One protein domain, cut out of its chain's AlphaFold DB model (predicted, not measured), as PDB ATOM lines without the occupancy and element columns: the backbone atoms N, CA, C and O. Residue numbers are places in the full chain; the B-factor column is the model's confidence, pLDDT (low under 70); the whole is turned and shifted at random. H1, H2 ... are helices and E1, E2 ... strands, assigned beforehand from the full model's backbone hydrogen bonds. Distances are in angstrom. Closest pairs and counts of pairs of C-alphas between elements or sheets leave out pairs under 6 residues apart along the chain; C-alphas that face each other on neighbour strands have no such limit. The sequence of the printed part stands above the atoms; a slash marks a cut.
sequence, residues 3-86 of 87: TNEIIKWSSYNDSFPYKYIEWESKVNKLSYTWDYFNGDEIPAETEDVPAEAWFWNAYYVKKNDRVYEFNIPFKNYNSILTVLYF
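This is residues 3 to 86 of the 87 residues of an uncharacterized protein of bacterium BMS3Abin04 (UniProt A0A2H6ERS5). Little regular structure here: a strongly twisted sheet, the long hairpin E2 and E3 with short E1 beside E2, has H1 over E3, while residues 3 to 31, without a named element, loop on the E3 side. The printed part has 84 residues, 31 in named elements, in the order H1 E1 H2 E2 E3: mixed, helices and strands. The sheet E1 E2 E3 is antiparallel; the whole is compact, radius of gyration of the C-alphas 12.2 A, spanning 35 by 24 by 21 A.

Look at E2, residues 66 to 74, and E3, residues 79 to 85: N 72 and O 81 are 2.8 A apart. Beside E2, E1, residues 47 to 50, has N 47 2.9 A from O 69. H1, residues 32 to 38, stands up from the sheet, height 8.2 A; its closest C-alphas to E2 are Thr 33 and Asn 71, 6.9 A. H2, residues 52 to 55, only grazes the sheet. In H1, 2 of 3 O i to N i+4 pairs are within hydrogen-bond range; H2 is too short for one.

Find C-alpha 66 at (-30.124, 13.669, -6.193); E2 runs 25.2 A to C-alpha 74. E3 spans 19.8 A, ending at (-24.357, 11.330, 1.035).

The printed part has no cut, no link between named elements is long, and no printed residue is under 70 in pLDDT.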
ATOM      1  N   THR A   3      -8.088  11.105  -9.514       97.88
ATOM      2  CA  THR A   3      -6.741  11.622  -9.795       97.88
ATOM      3  C   THR A   3      -6.606  11.825 -11.295       97.88
ATOM      4  O   THR A   3      -6.879  10.891 -12.052       97.88
ATOM      5  N   ASN A   4      -6.164  13.012 -11.722       97.31
ATOM      6  CA  ASN A   4      -6.098  13.390 -13.139       97.31
ATOM      7  C   ASN A   4      -7.423  13.105 -13.880       97.31
ATOM      8  O   ASN A   4      -7.412  12.393 -14.880       97.31
ATOM      9  N   GLU A   5      -8.562  13.567 -13.348       97.12
ATOM     10  CA  GLU A   5      -9.922  13.325 -13.886       97.12
ATOM     11  C   GLU A   5     -10.419  11.871 -13.867       97.12
ATOM     12  O   GLU A   5     -11.562  11.616 -14.245       97.12
ATOM     13  N   ILE A   6      -9.611  10.908 -13.423       98.19
ATOM     14  CA  ILE A   6      -9.972   9.488 -13.435       98.19
ATOM     15  C   ILE A   6     -10.381   9.032 -12.042       98.19
ATOM     16  O   ILE A   6      -9.639   9.228 -11.077       98.19
ATOM     17  N   ILE A   7     -11.520   8.349 -11.942       97.56
ATOM     18  CA  ILE A   7     -11.967   7.700 -10.709       97.56
ATOM     19  C   ILE A   7     -11.054   6.501 -10.434       97.56
ATOM     20  O   ILE A   7     -11.060   5.504 -11.157       97.56
ATOM     21  N   LYS A   8     -10.241   6.599  -9.379       97.56
ATOM     22  CA  LYS A   8      -9.247   5.571  -9.023       97.56
ATOM     23  C   LYS A   8      -9.748   4.581  -7.991       97.56
ATOM     24  O   LYS A   8      -9.326   3.428  -8.007       97.56
ATOM     25  N   TRP A   9     -10.631   5.019  -7.104       94.69
ATOM     26  CA  TRP A   9     -11.252   4.151  -6.113       94.69
ATOM     27  C   TRP A   9     -12.555   4.755  -5.591       94.69
ATOM     28  O   TRP A   9     -12.718   5.981  -5.538       94.69
ATOM     29  N   SER A  10     -13.453   3.880  -5.152       95.12
ATOM     30  CA  SER A  10     -14.677   4.209  -4.430       95.12
ATOM     31  C   SER A  10     -14.878   3.213  -3.286       95.12
ATOM     32  O   SER A  10     -14.355   2.099  -3.300       95.12
ATOM     33  N   SER A  11     -15.591   3.646  -2.256       94.69
ATOM     34  CA  SER A  11     -16.043   2.812  -1.146       94.69
ATOM     35  C   SER A  11     -17.409   3.334  -0.724       94.69
ATOM     36  O   SER A  11     -17.677   4.526  -0.879       94.69
ATOM     37  N   TYR A  12     -18.281   2.454  -0.243       94.19
ATOM     38  CA  TYR A  12     -19.651   2.808   0.103       94.19
ATOM     39  C   TYR A  12     -20.093   2.113   1.388       94.19
ATOM     40  O   TYR A  12     -19.598   1.047   1.753       94.19
ATOM     41  N   ASN A  13     -21.050   2.742   2.065       94.06
ATOM     42  CA  ASN A  13     -21.781   2.142   3.169       94.06
ATOM     43  C   ASN A  13     -22.975   1.342   2.621       94.06
ATOM     44  O   ASN A  13     -23.598   1.757   1.646       94.06
ATOM     45  N   ASP A  14     -23.332   0.223   3.252       91.62
ATOM     46  CA  ASP A  14     -24.446  -0.614   2.795       91.62
ATOM     47  C   ASP A  14     -25.819   0.057   2.840       91.62
ATOM     48  O   ASP A  14     -26.703  -0.341   2.076       91.62
ATOM     49  N   SER A  15     -25.987   1.063   3.696       92.19
ATOM     50  CA  SER A  15     -27.177   1.907   3.771       92.19
ATOM     51  C   SER A  15     -27.244   2.944   2.649       92.19
ATOM     52  O   SER A  15     -28.300   3.538   2.460       92.19
ATOM     53  N   PHE A  16     -26.159   3.166   1.897       92.94
ATOM     54  CA  PHE A  16     -26.158   4.099   0.774       92.94
ATOM     55  C   PHE A  16     -26.947   3.513  -0.418       92.94
ATOM     56  O   PHE A  16     -26.715   2.358  -0.790       92.94
ATOM     57  N   PRO A  17     -27.886   4.272  -1.025       90.50
ATOM     58  CA  PRO A  17     -28.851   3.732  -1.984       90.50
ATOM     59  C   PRO A  17     -28.229   3.332  -3.328       90.50
ATOM     60  O   PRO A  17     -28.792   2.489  -4.026       90.50
ATOM     61  N   TYR A  18     -27.067   3.885  -3.689       91.94
ATOM     62  CA  TYR A  18     -26.388   3.611  -4.961       91.94
ATOM     63  C   TYR A  18     -25.015   2.954  -4.746       91.94
ATOM     64  O   TYR A  18     -24.157   3.480  -4.046       91.94
ATOM     65  N   LYS A  19     -24.775   1.782  -5.346       85.88
ATOM     66  CA  LYS A  19     -23.645   0.905  -4.964       85.88
ATOM     67  C   LYS A  19     -22.591   0.683  -6.050       85.88
ATOM     68  O   LYS A  19     -21.722  -0.170  -5.894       85.88
ATOM     69  N   TYR A  20     -22.642   1.425  -7.155       88.88
ATOM     70  CA  TYR A  20     -21.701   1.235  -8.259       88.88
ATOM     71  C   TYR A  20     -21.282   2.552  -8.905       88.88
ATOM     72  O   TYR A  20     -22.081   3.202  -9.571       88.88
ATOM     73  N   ILE A  21     -20.004   2.891  -8.745       93.31
ATOM     74  CA  ILE A  21     -19.323   3.936  -9.509       93.31
ATOM     75  C   ILE A  21     -18.322   3.228 -10.414       93.31
ATOM     76  O   ILE A  21     -17.547   2.393  -9.941       93.31
ATOM     77  N   GLU A  22     -18.346   3.549 -11.703       92.44
ATOM     78  CA  GLU A  22     -17.504   2.889 -12.697       92.44
ATOM     79  C   GLU A  22     -16.019   3.203 -12.457       92.44
ATOM     80  O   GLU A  22     -15.582   4.356 -12.483       92.44
ATOM     81  N   TRP A  23     -15.238   2.159 -12.184       93.44
ATOM     82  CA  TRP A  23     -13.805   2.263 -11.920       93.44
ATOM     83  C   TRP A  23     -13.017   2.580 -13.200       93.44
ATOM     84  O   TRP A  23     -13.382   2.126 -14.279       93.44
ATOM     85  N   GLU A  24     -11.954   3.381 -13.077       95.56
ATOM     86  CA  GLU A  24     -11.149   3.923 -14.189       95.56
ATOM     87  C   GLU A  24     -11.927   4.727 -15.240       95.56
ATOM     88  O   GLU A  24     -11.398   5.047 -16.305       95.56
ATOM     89  N   SER A  25     -13.152   5.141 -14.918       95.75
ATOM     90  CA  SER A  25     -13.908   6.075 -15.743       95.75
ATOM     91  C   SER A  25     -13.500   7.524 -15.470       95.75
ATOM     92  O   SER A  25     -12.944   7.866 -14.416       95.75
ATOM     93  N   LYS A  26     -13.772   8.393 -16.447       96.94
ATOM     94  CA  LYS A  26     -13.658   9.840 -16.262       96.94
ATOM     95  C   LYS A  26     -14.766  10.339 -15.345       96.94
ATOM     96  O   LYS A  26     -15.905   9.886 -15.440       96.94
ATOM     97  N   VAL A  27     -14.432  11.320 -14.516       97.06
ATOM     98  CA  VAL A  27     -15.423  12.083 -13.755       97.06
ATOM     99  C   VAL A  27     -16.423  12.719 -14.724       97.06
ATOM    100  O   VAL A  27     -16.049  13.214 -15.788       97.06
ATOM    101  N   ASN A  28     -17.706  12.680 -14.373       97.00
ATOM    102  CA  ASN A  28     -18.760  13.263 -15.190       97.00
ATOM    103  C   ASN A  28     -18.756  14.795 -15.070       97.00
ATOM    104  O   ASN A  28     -18.620  15.331 -13.975       97.00
ATOM    105  N   LYS A  29     -19.021  15.490 -16.180       97.44
ATOM    106  CA  LYS A  29     -19.173  16.954 -16.256       97.44
ATOM    107  C   LYS A  29     -20.284  17.557 -15.385       97.44
ATOM    108  O   LYS A  29     -20.428  18.769 -15.346       97.44
ATOM    109  N   LEU A  30     -21.134  16.724 -14.791       97.25
ATOM    110  CA  LEU A  30     -22.199  17.142 -13.878       97.25
ATOM    111  C   LEU A  30     -21.736  17.231 -12.414       97.25
ATOM    112  O   LEU A  30     -22.525  17.629 -11.565       97.25
ATOM    113  N   SER A  31     -20.502  16.822 -12.114       97.81
ATOM    114  CA  SER A  31     -19.904  16.887 -10.780       97.81
ATOM    115  C   SER A  31     -18.969  18.090 -10.665       97.81
ATOM    116  O   SER A  31     -18.180  18.329 -11.576       97.81
ATOM    117  N   TYR A  32     -18.929  18.754  -9.509       98.31
ATOM    118  CA  TYR A  32     -17.919  19.787  -9.230       98.31
ATOM    119  C   TYR A  32     -16.501  19.209  -9.152       98.31
ATOM    120  O   TYR A  32     -15.505  19.922  -9.267       98.31
ATOM    121  N   THR A  33     -16.373  17.889  -9.011       97.94
ATOM    122  CA  THR A  33     -15.088  17.215  -9.190       97.94
ATOM    123  C   THR A  33     -14.526  17.411 -10.604       97.94
ATOM    124  O   THR A  33     -13.310  17.496 -10.763       97.94
ATOM    125  N   TRP A  34     -15.377  17.491 -11.631       97.88
ATOM    126  CA  TRP A  34     -14.948  17.804 -12.997       97.88
ATOM    127  C   TRP A  34     -14.438  19.241 -13.098       97.88
ATOM    128  O   TRP A  34     -13.364  19.466 -13.655       97.88
ATOM    129  N   ASP A  35     -15.160  20.187 -12.502       97.81
ATOM    130  CA  ASP A  35     -14.813  21.611 -12.474       97.81
ATOM    131  C   ASP A  35     -13.422  21.825 -11.848       97.81
ATOM    132  O   ASP A  35     -12.558  22.475 -12.440       97.81
ATOM    133  N   TYR A  36     -13.133  21.143 -10.730       97.75
ATOM    134  CA  TYR A  36     -11.803  21.153 -10.107       97.75
ATOM    135  C   TYR A  36     -10.679  20.799 -11.091       97.75
ATOM    136  O   TYR A  36      -9.639  21.461 -11.121       97.75
ATOM    137  N   PHE A  37     -10.863  19.749 -11.895       97.88
ATOM    138  CA  PHE A  37      -9.835  19.317 -12.838       97.88
ATOM    139  C   PHE A  37      -9.707  20.231 -14.061       97.88
ATOM    140  O   PHE A  37      -8.636  20.274 -14.665       97.88
ATOM    141  N   ASN A  38     -10.748  20.998 -14.390       96.75
ATOM    142  CA  ASN A  38     -10.705  22.003 -15.455       96.75
ATOM    143  C   ASN A  38     -10.152  23.359 -14.989       96.75
ATOM    144  O   ASN A  38      -9.961  24.257 -15.808       96.75
ATOM    145  N   GLY A  39      -9.812  23.487 -13.703       95.56
ATOM    146  CA  GLY A  39      -9.258  24.711 -13.129       95.56
ATOM    147  C   GLY A  39     -10.317  25.726 -12.701       95.56
ATOM    148  O   GLY A  39      -9.960  26.868 -12.409       95.56
ATOM    149  N   ASP A  40     -11.581  25.311 -12.646       96.94
ATOM    150  CA  ASP A  40     -12.678  26.135 -12.163       96.94
ATOM    151  C   ASP A  40     -12.692  26.184 -10.625       96.94
ATOM    152  O   ASP A  40     -12.145  25.319  -9.924       96.94
ATOM    153  N   GLU A  41     -13.314  27.228 -10.077       94.81
ATOM    154  CA  GLU A  41     -13.579  27.296  -8.642       94.81
ATOM    155  C   GLU A  41     -14.651  26.273  -8.260       94.81
ATOM    156  O   GLU A  41     -15.688  26.174  -8.913       94.81
ATOM    157  N   ILE A  42     -14.409  25.535  -7.174       97.00
ATOM    158  CA  ILE A  42     -15.380  24.590  -6.619       97.00
ATOM    159  C   ILE A  42     -15.993  25.134  -5.325       97.00
ATOM    160  O   ILE A  42     -15.312  25.855  -4.585       97.00
ATOM    161  N   PRO A  43     -17.248  24.769  -5.018       97.12
ATOM    162  CA  PRO A  43     -17.903  25.107  -3.760       97.12
ATOM    163  C   PRO A  43     -17.066  24.705  -2.539       97.12
ATOM    164  O   PRO A  43     -16.437  23.645  -2.513       97.12
ATOM    165  N   ALA A  44     -17.064  25.559  -1.512       94.38
ATOM    166  CA  ALA A  44     -16.419  25.264  -0.229       94.38
ATOM    167  C   ALA A  44     -17.285  24.377   0.680       94.38
ATOM    168  O   ALA A  44     -16.780  23.784   1.634       94.38
ATOM    169  N   GLU A  45     -18.582  24.312   0.392       96.31
ATOM    170  CA  GLU A  45     -19.579  23.555   1.136       96.31
ATOM    171  C   GLU A  45     -20.122  22.407   0.280       96.31
ATOM    172  O   GLU A  45     -19.672  22.161  -0.837       96.31
ATOM    173  N   THR A  46     -21.045  21.643   0.856       97.25
ATOM    174  CA  THR A  46     -21.736  20.584   0.123       97.25
ATOM    175  C   THR A  46     -22.686  21.193  -0.894       97.25
ATOM    176  O   THR A  46     -23.433  22.104  -0.551       97.25
ATOM    177  N   GLU A  47     -22.742  20.605  -2.083       97.75
ATOM    178  CA  GLU A  47     -23.760  20.927  -3.076       97.75
ATOM    179  C   GLU A  47     -24.668  19.746  -3.380       97.75
ATOM    180  O   GLU A  47     -24.281  18.581  -3.287       97.75
ATOM    181  N   ASP A  48     -25.889  20.062  -3.792       97.00
ATOM    182  CA  ASP A  48     -26.823  19.084  -4.322       97.00
ATOM    183  C   ASP A  48     -26.587  18.909  -5.837       97.00
ATOM    184  O   ASP A  48     -26.829  19.820  -6.634       97.00
ATOM    185  N   VAL A  49     -26.207  17.698  -6.255       97.25
ATOM    186  CA  VAL A  49     -26.007  17.328  -7.663       97.25
ATOM    187  C   VAL A  49     -26.950  16.199  -8.105       97.25
ATOM    188  O   VAL A  49     -27.386  15.374  -7.297       97.25
ATOM    189  N   PRO A  50     -27.268  16.096  -9.410       96.75
ATOM    190  CA  PRO A  50     -27.947  14.919  -9.941       96.75
ATOM    191  C   PRO A  50     -27.157  13.640  -9.625       96.75
ATOM    192  O   PRO A  50     -25.945  13.595  -9.833       96.75
ATOM    193  N   ALA A  51     -27.828  12.567  -9.200       96.31
ATOM    194  CA  ALA A  51     -27.170  11.288  -8.914       96.31
ATOM    195  C   ALA A  51     -26.424  10.722 -10.143       96.31
ATOM    196  O   ALA A  51     -25.395  10.058 -10.009       96.31
ATOM    197  N   GLU A  52     -26.881  11.043 -11.357       95.44
ATOM    198  CA  GLU A  52     -26.183  10.707 -12.605       95.44
ATOM    199  C   GLU A  52     -24.767  11.304 -12.710       95.44
ATOM    200  O   GLU A  52     -23.954  10.782 -13.465       95.44
ATOM    201  N   ALA A  53     -24.413  12.325 -11.922       96.25
ATOM    202  CA  ALA A  53     -23.041  12.829 -11.855       96.25
ATOM    203  C   ALA A  53     -22.034  11.737 -11.438       96.25
ATOM    204  O   ALA A  53     -20.894  11.734 -11.898       96.25
ATOM    205  N   TRP A  54     -22.466  10.759 -10.639       96.44
ATOM    206  CA  TRP A  54     -21.608   9.675 -10.138       96.44
ATOM    207  C   TRP A  54     -22.052   8.288 -10.577       96.44
ATOM    208  O   TRP A  54     -21.231   7.383 -10.723       96.44
ATOM    209  N   PHE A  55     -23.348   8.127 -10.819       95.31
ATOM    210  CA  PHE A  55     -23.987   6.841 -11.052       95.31
ATOM    211  C   PHE A  55     -24.612   6.764 -12.461       95.31
ATOM    212  O   PHE A  55     -25.611   6.082 -12.661       95.31
ATOM    213  N   TRP A  56     -24.041   7.457 -13.457       90.62
ATOM    214  CA  TRP A  56     -24.574   7.561 -14.831       90.62
ATOM    215  C   TRP A  56     -24.819   6.218 -15.542       90.62
ATOM    216  O   TRP A  56     -25.696   6.132 -16.397       90.62
ATOM    217  N   ASN A  57     -24.060   5.174 -15.199       86.62
ATOM    218  CA  ASN A  57     -24.194   3.832 -15.780       86.62
ATOM    219  C   ASN A  57     -25.042   2.880 -14.905       86.62
ATOM    220  O   ASN A  57     -25.151   1.683 -15.172       86.62
ATOM    221  N   ALA A  58     -25.633   3.382 -13.816       88.94
ATOM    222  CA  ALA A  58     -26.452   2.584 -12.916       88.94
ATOM    223  C   ALA A  58     -27.928   2.625 -13.339       88.94
ATOM    224  O   ALA A  58     -28.616   3.631 -13.185       88.94
ATOM    225  N   TYR A  59     -28.450   1.487 -13.805       86.25
ATOM    226  CA  TYR A  59     -29.826   1.350 -14.313       86.25
ATOM    227  C   TYR A  59     -30.935   1.676 -13.295       86.25
ATOM    228  O   TYR A  59     -32.089   1.853 -13.676       86.25
ATOM    229  N   TYR A  60     -30.611   1.694 -12.002       88.19
ATOM    230  CA  TYR A  60     -31.552   1.953 -10.912       88.19
ATOM    231  C   TYR A  60     -31.638   3.433 -10.515       88.19
ATOM    232  O   TYR A  60     -32.505   3.785  -9.716       88.19
ATOM    233  N   VAL A  61     -30.771   4.291 -11.060       92.19
ATOM    234  CA  VAL A  61     -30.803   5.739 -10.825       92.19
ATOM    235  C   VAL A  61     -31.918   6.353 -11.655       92.19
ATOM    236  O   VAL A  61     -31.996   6.160 -12.869       92.19
ATOM    237  N   LYS A  62     -32.806   7.102 -11.003       90.81
ATOM    238  CA  LYS A  62     -33.901   7.800 -11.685       90.81
ATOM    239  C   LYS A  62     -33.463   9.208 -12.074       90.81
ATOM    240  O   LYS A  62     -32.626   9.821 -11.430       90.81
ATOM    241  N   LYS A  63     -34.116   9.773 -13.092       86.19
ATOM    242  CA  LYS A  63     -33.807  11.110 -13.637       86.19
ATOM    243  C   LYS A  63     -33.796  12.245 -12.597       86.19
ATOM    244  O   LYS A  63     -33.097  13.231 -12.788       86.19
ATOM    245  N   ASN A  64     -34.590  12.123 -11.536       91.81
ATOM    246  CA  ASN A  64     -34.713  13.150 -10.499       91.81
ATOM    247  C   ASN A  64     -33.991  12.771  -9.204       91.81
ATOM    248  O   ASN A  64     -34.172  13.456  -8.203       91.81
ATOM    249  N   ASP A  65     -33.237  11.674  -9.204       95.00
ATOM    250  CA  ASP A  65     -32.451  11.283  -8.047       95.00
ATOM    251  C   ASP A  65     -31.312  12.281  -7.851       95.00
ATOM    252  O   ASP A  65     -30.666  12.721  -8.808       95.00
ATOM    253  N   ARG A  66     -31.082  12.644  -6.593       95.75
ATOM    254  CA  ARG A  66     -30.124  13.669  -6.193       95.75
ATOM    255  C   ARG A  66     -29.255  13.148  -5.061       95.75
ATOM    256  O   ARG A  66     -29.686  12.282  -4.299       95.75
ATOM    257  N   VAL A  67     -28.026  13.636  -4.994       97.00
ATOM    258  CA  VAL A  67     -27.063  13.306  -3.942       97.00
ATOM    259  C   VAL A  67     -26.326  14.563  -3.532       97.00
ATOM    260  O   VAL A  67     -26.086  15.454  -4.344       97.00
ATOM    261  N   TYR A  68     -25.924  14.599  -2.274       97.88
ATOM    262  CA  TYR A  68     -25.030  15.624  -1.785       97.88
ATOM    263  C   TYR A  68     -23.591  15.275  -2.140       97.88
ATOM    264  O   TYR A  68     -23.139  14.154  -1.896       97.88
ATOM    265  N   GLU A  69     -22.877  16.240  -2.707       98.12
ATOM    266  CA  GLU A  69     -21.477  16.157  -3.090       98.12
ATOM    267  C   GLU A  69     -20.652  17.128  -2.244       98.12
ATOM    268  O   GLU A  69     -20.867  18.339  -2.274       98.12
ATOM    269  N   PHE A  70     -19.672  16.599  -1.514       98.38
ATOM    270  CA  PHE A  70     -18.672  17.398  -0.812       98.38
ATOM    271  C   PHE A  70     -17.267  17.038  -1.287       98.38
ATOM    272  O   PHE A  70     -16.882  15.865  -1.283       98.38
ATOM    273  N   ASN A  71     -16.490  18.049  -1.671       98.31
ATOM    274  CA  ASN A  71     -15.201  17.872  -2.329       98.31
ATOM    275  C   ASN A  71     -14.037  18.377  -1.479       98.31
ATOM    276  O   ASN A  71     -13.999  19.528  -1.054       98.31
ATOM    277  N   ILE A  72     -13.032  17.522  -1.300       97.88
ATOM    278  CA  ILE A  72     -11.803  17.820  -0.561       97.88
ATOM    279  C   ILE A  72     -10.623  17.738  -1.545       97.88
ATOM    280  O   ILE A  72     -10.146  16.635  -1.846       97.88
ATOM    281  N   PRO A  73     -10.156  18.877  -2.094       97.38
ATOM    282  CA  PRO A  73      -9.095  18.897  -3.095       97.38
ATOM    283  C   PRO A  73      -7.701  18.697  -2.485       97.38
ATOM    284  O   PRO A  73      -7.310  19.347  -1.515       97.38
ATOM    285  N   PHE A  74      -6.893  17.864  -3.137       97.00
ATOM    286  CA  PHE A  74      -5.481  17.618  -2.843       97.00
ATOM    287  C   PHE A  74      -4.613  18.125  -4.005       97.00
ATOM    288  O   PHE A  74      -4.087  17.346  -4.804       97.00
ATOM    289  N   LYS A  75      -4.454  19.453  -4.091       93.50
ATOM    290  CA  LYS A  75      -3.824  20.158  -5.230       93.50
ATOM    291  C   LYS A  75      -2.457  19.600  -5.636       93.50
ATOM    292  O   LYS A  75      -2.230  19.327  -6.810       93.50
ATOM    293  N   ASN A  76      -1.577  19.338  -4.669       96.25
ATOM    294  CA  ASN A  76      -0.220  18.833  -4.930       96.25
ATOM    295  C   ASN A  76      -0.182  17.428  -5.555       96.25
ATOM    296  O   ASN A  76       0.854  17.017  -6.068       96.25
ATOM    297  N   TYR A  77      -1.294  16.694  -5.508       96.12
ATOM    298  CA  TYR A  77      -1.423  15.340  -6.042       96.12
ATOM    299  C   TYR A  77      -2.332  15.285  -7.272       96.12
ATOM    300  O   TYR A  77      -2.678  14.188  -7.710       96.12
ATOM    301  N   ASN A  78      -2.784  16.443  -7.774       96.44
ATOM    302  CA  ASN A  78      -3.858  16.561  -8.760       96.44
ATOM    303  C   ASN A  78      -4.991  15.553  -8.494       96.44
ATOM    304  O   ASN A  78      -5.341  14.724  -9.337       96.44
ATOM    305  N   SER A  79      -5.461  15.539  -7.245       98.25
ATOM    306  CA  SER A  79      -6.412  14.553  -6.738       98.25
ATOM    307  C   SER A  79      -7.486  15.221  -5.894       98.25
ATOM    308  O   SER A  79      -7.293  16.331  -5.404       98.25
ATOM    309  N   ILE A  80      -8.606  14.535  -5.705       98.19
ATOM    310  CA  ILE A  80      -9.757  15.038  -4.956       98.19
ATOM    311  C   ILE A  80     -10.544  13.881  -4.348       98.19
ATOM    312  O   ILE A  80     -10.838  12.871  -5.007       98.19
ATOM    313  N   LEU A  81     -10.847  14.012  -3.058       98.12
ATOM    314  CA  LEU A  81     -11.748  13.109  -2.360       98.12
ATOM    315  C   LEU A  81     -13.144  13.711  -2.380       98.12
ATOM    316  O   LEU A  81     -13.381  14.756  -1.784       98.12
ATOM    317  N   THR A  82     -14.050  13.001  -3.029       98.25
ATOM    318  CA  THR A  82     -15.474  13.308  -3.040       98.25
ATOM    319  C   THR A  82     -16.177  12.426  -2.020       98.25
ATOM    320  O   THR A  82     -15.992  11.203  -2.024       98.25
ATOM    321  N   VAL A  83     -16.977  13.038  -1.154       97.69
ATOM    322  CA  VAL A  83     -17.893  12.357  -0.242       97.69
ATOM    323  C   VAL A  83     -19.302  12.537  -0.784       97.69
ATOM    324  O   VAL A  83     -19.728  13.661  -1.035       97.69
ATOM    325  N   LEU A  84     -20.002  11.417  -0.963       97.50
ATOM    326  CA  LEU A  84     -21.398  11.391  -1.382       97.50
ATOM    327  C   LEU A  84     -22.270  10.967  -0.210       97.50
ATOM    328  O   LEU A  84     -21.948   9.991   0.471       97.50
ATOM    329  N   TYR A  85     -23.378  11.668   0.003       95.75
ATOM    330  CA  TYR A  85     -24.357  11.330   1.035       95.75
ATOM    331  C   TYR A  85     -25.771  11.777   0.643       95.75
ATOM    332  O   TYR A  85     -25.992  12.363  -0.416       95.75
ATOM    333  N   PHE A  86     -26.736  11.409   1.474       88.31
ATOM    334  CA  PHE A  86     -28.160  11.697   1.354       88.31
ATOM    335  C   PHE A  86     -28.691  11.919   2.777       88.31
ATOM    336  O   PHE A  86     -28.112  11.375   3.723       88.31
TER     337      PHE A  86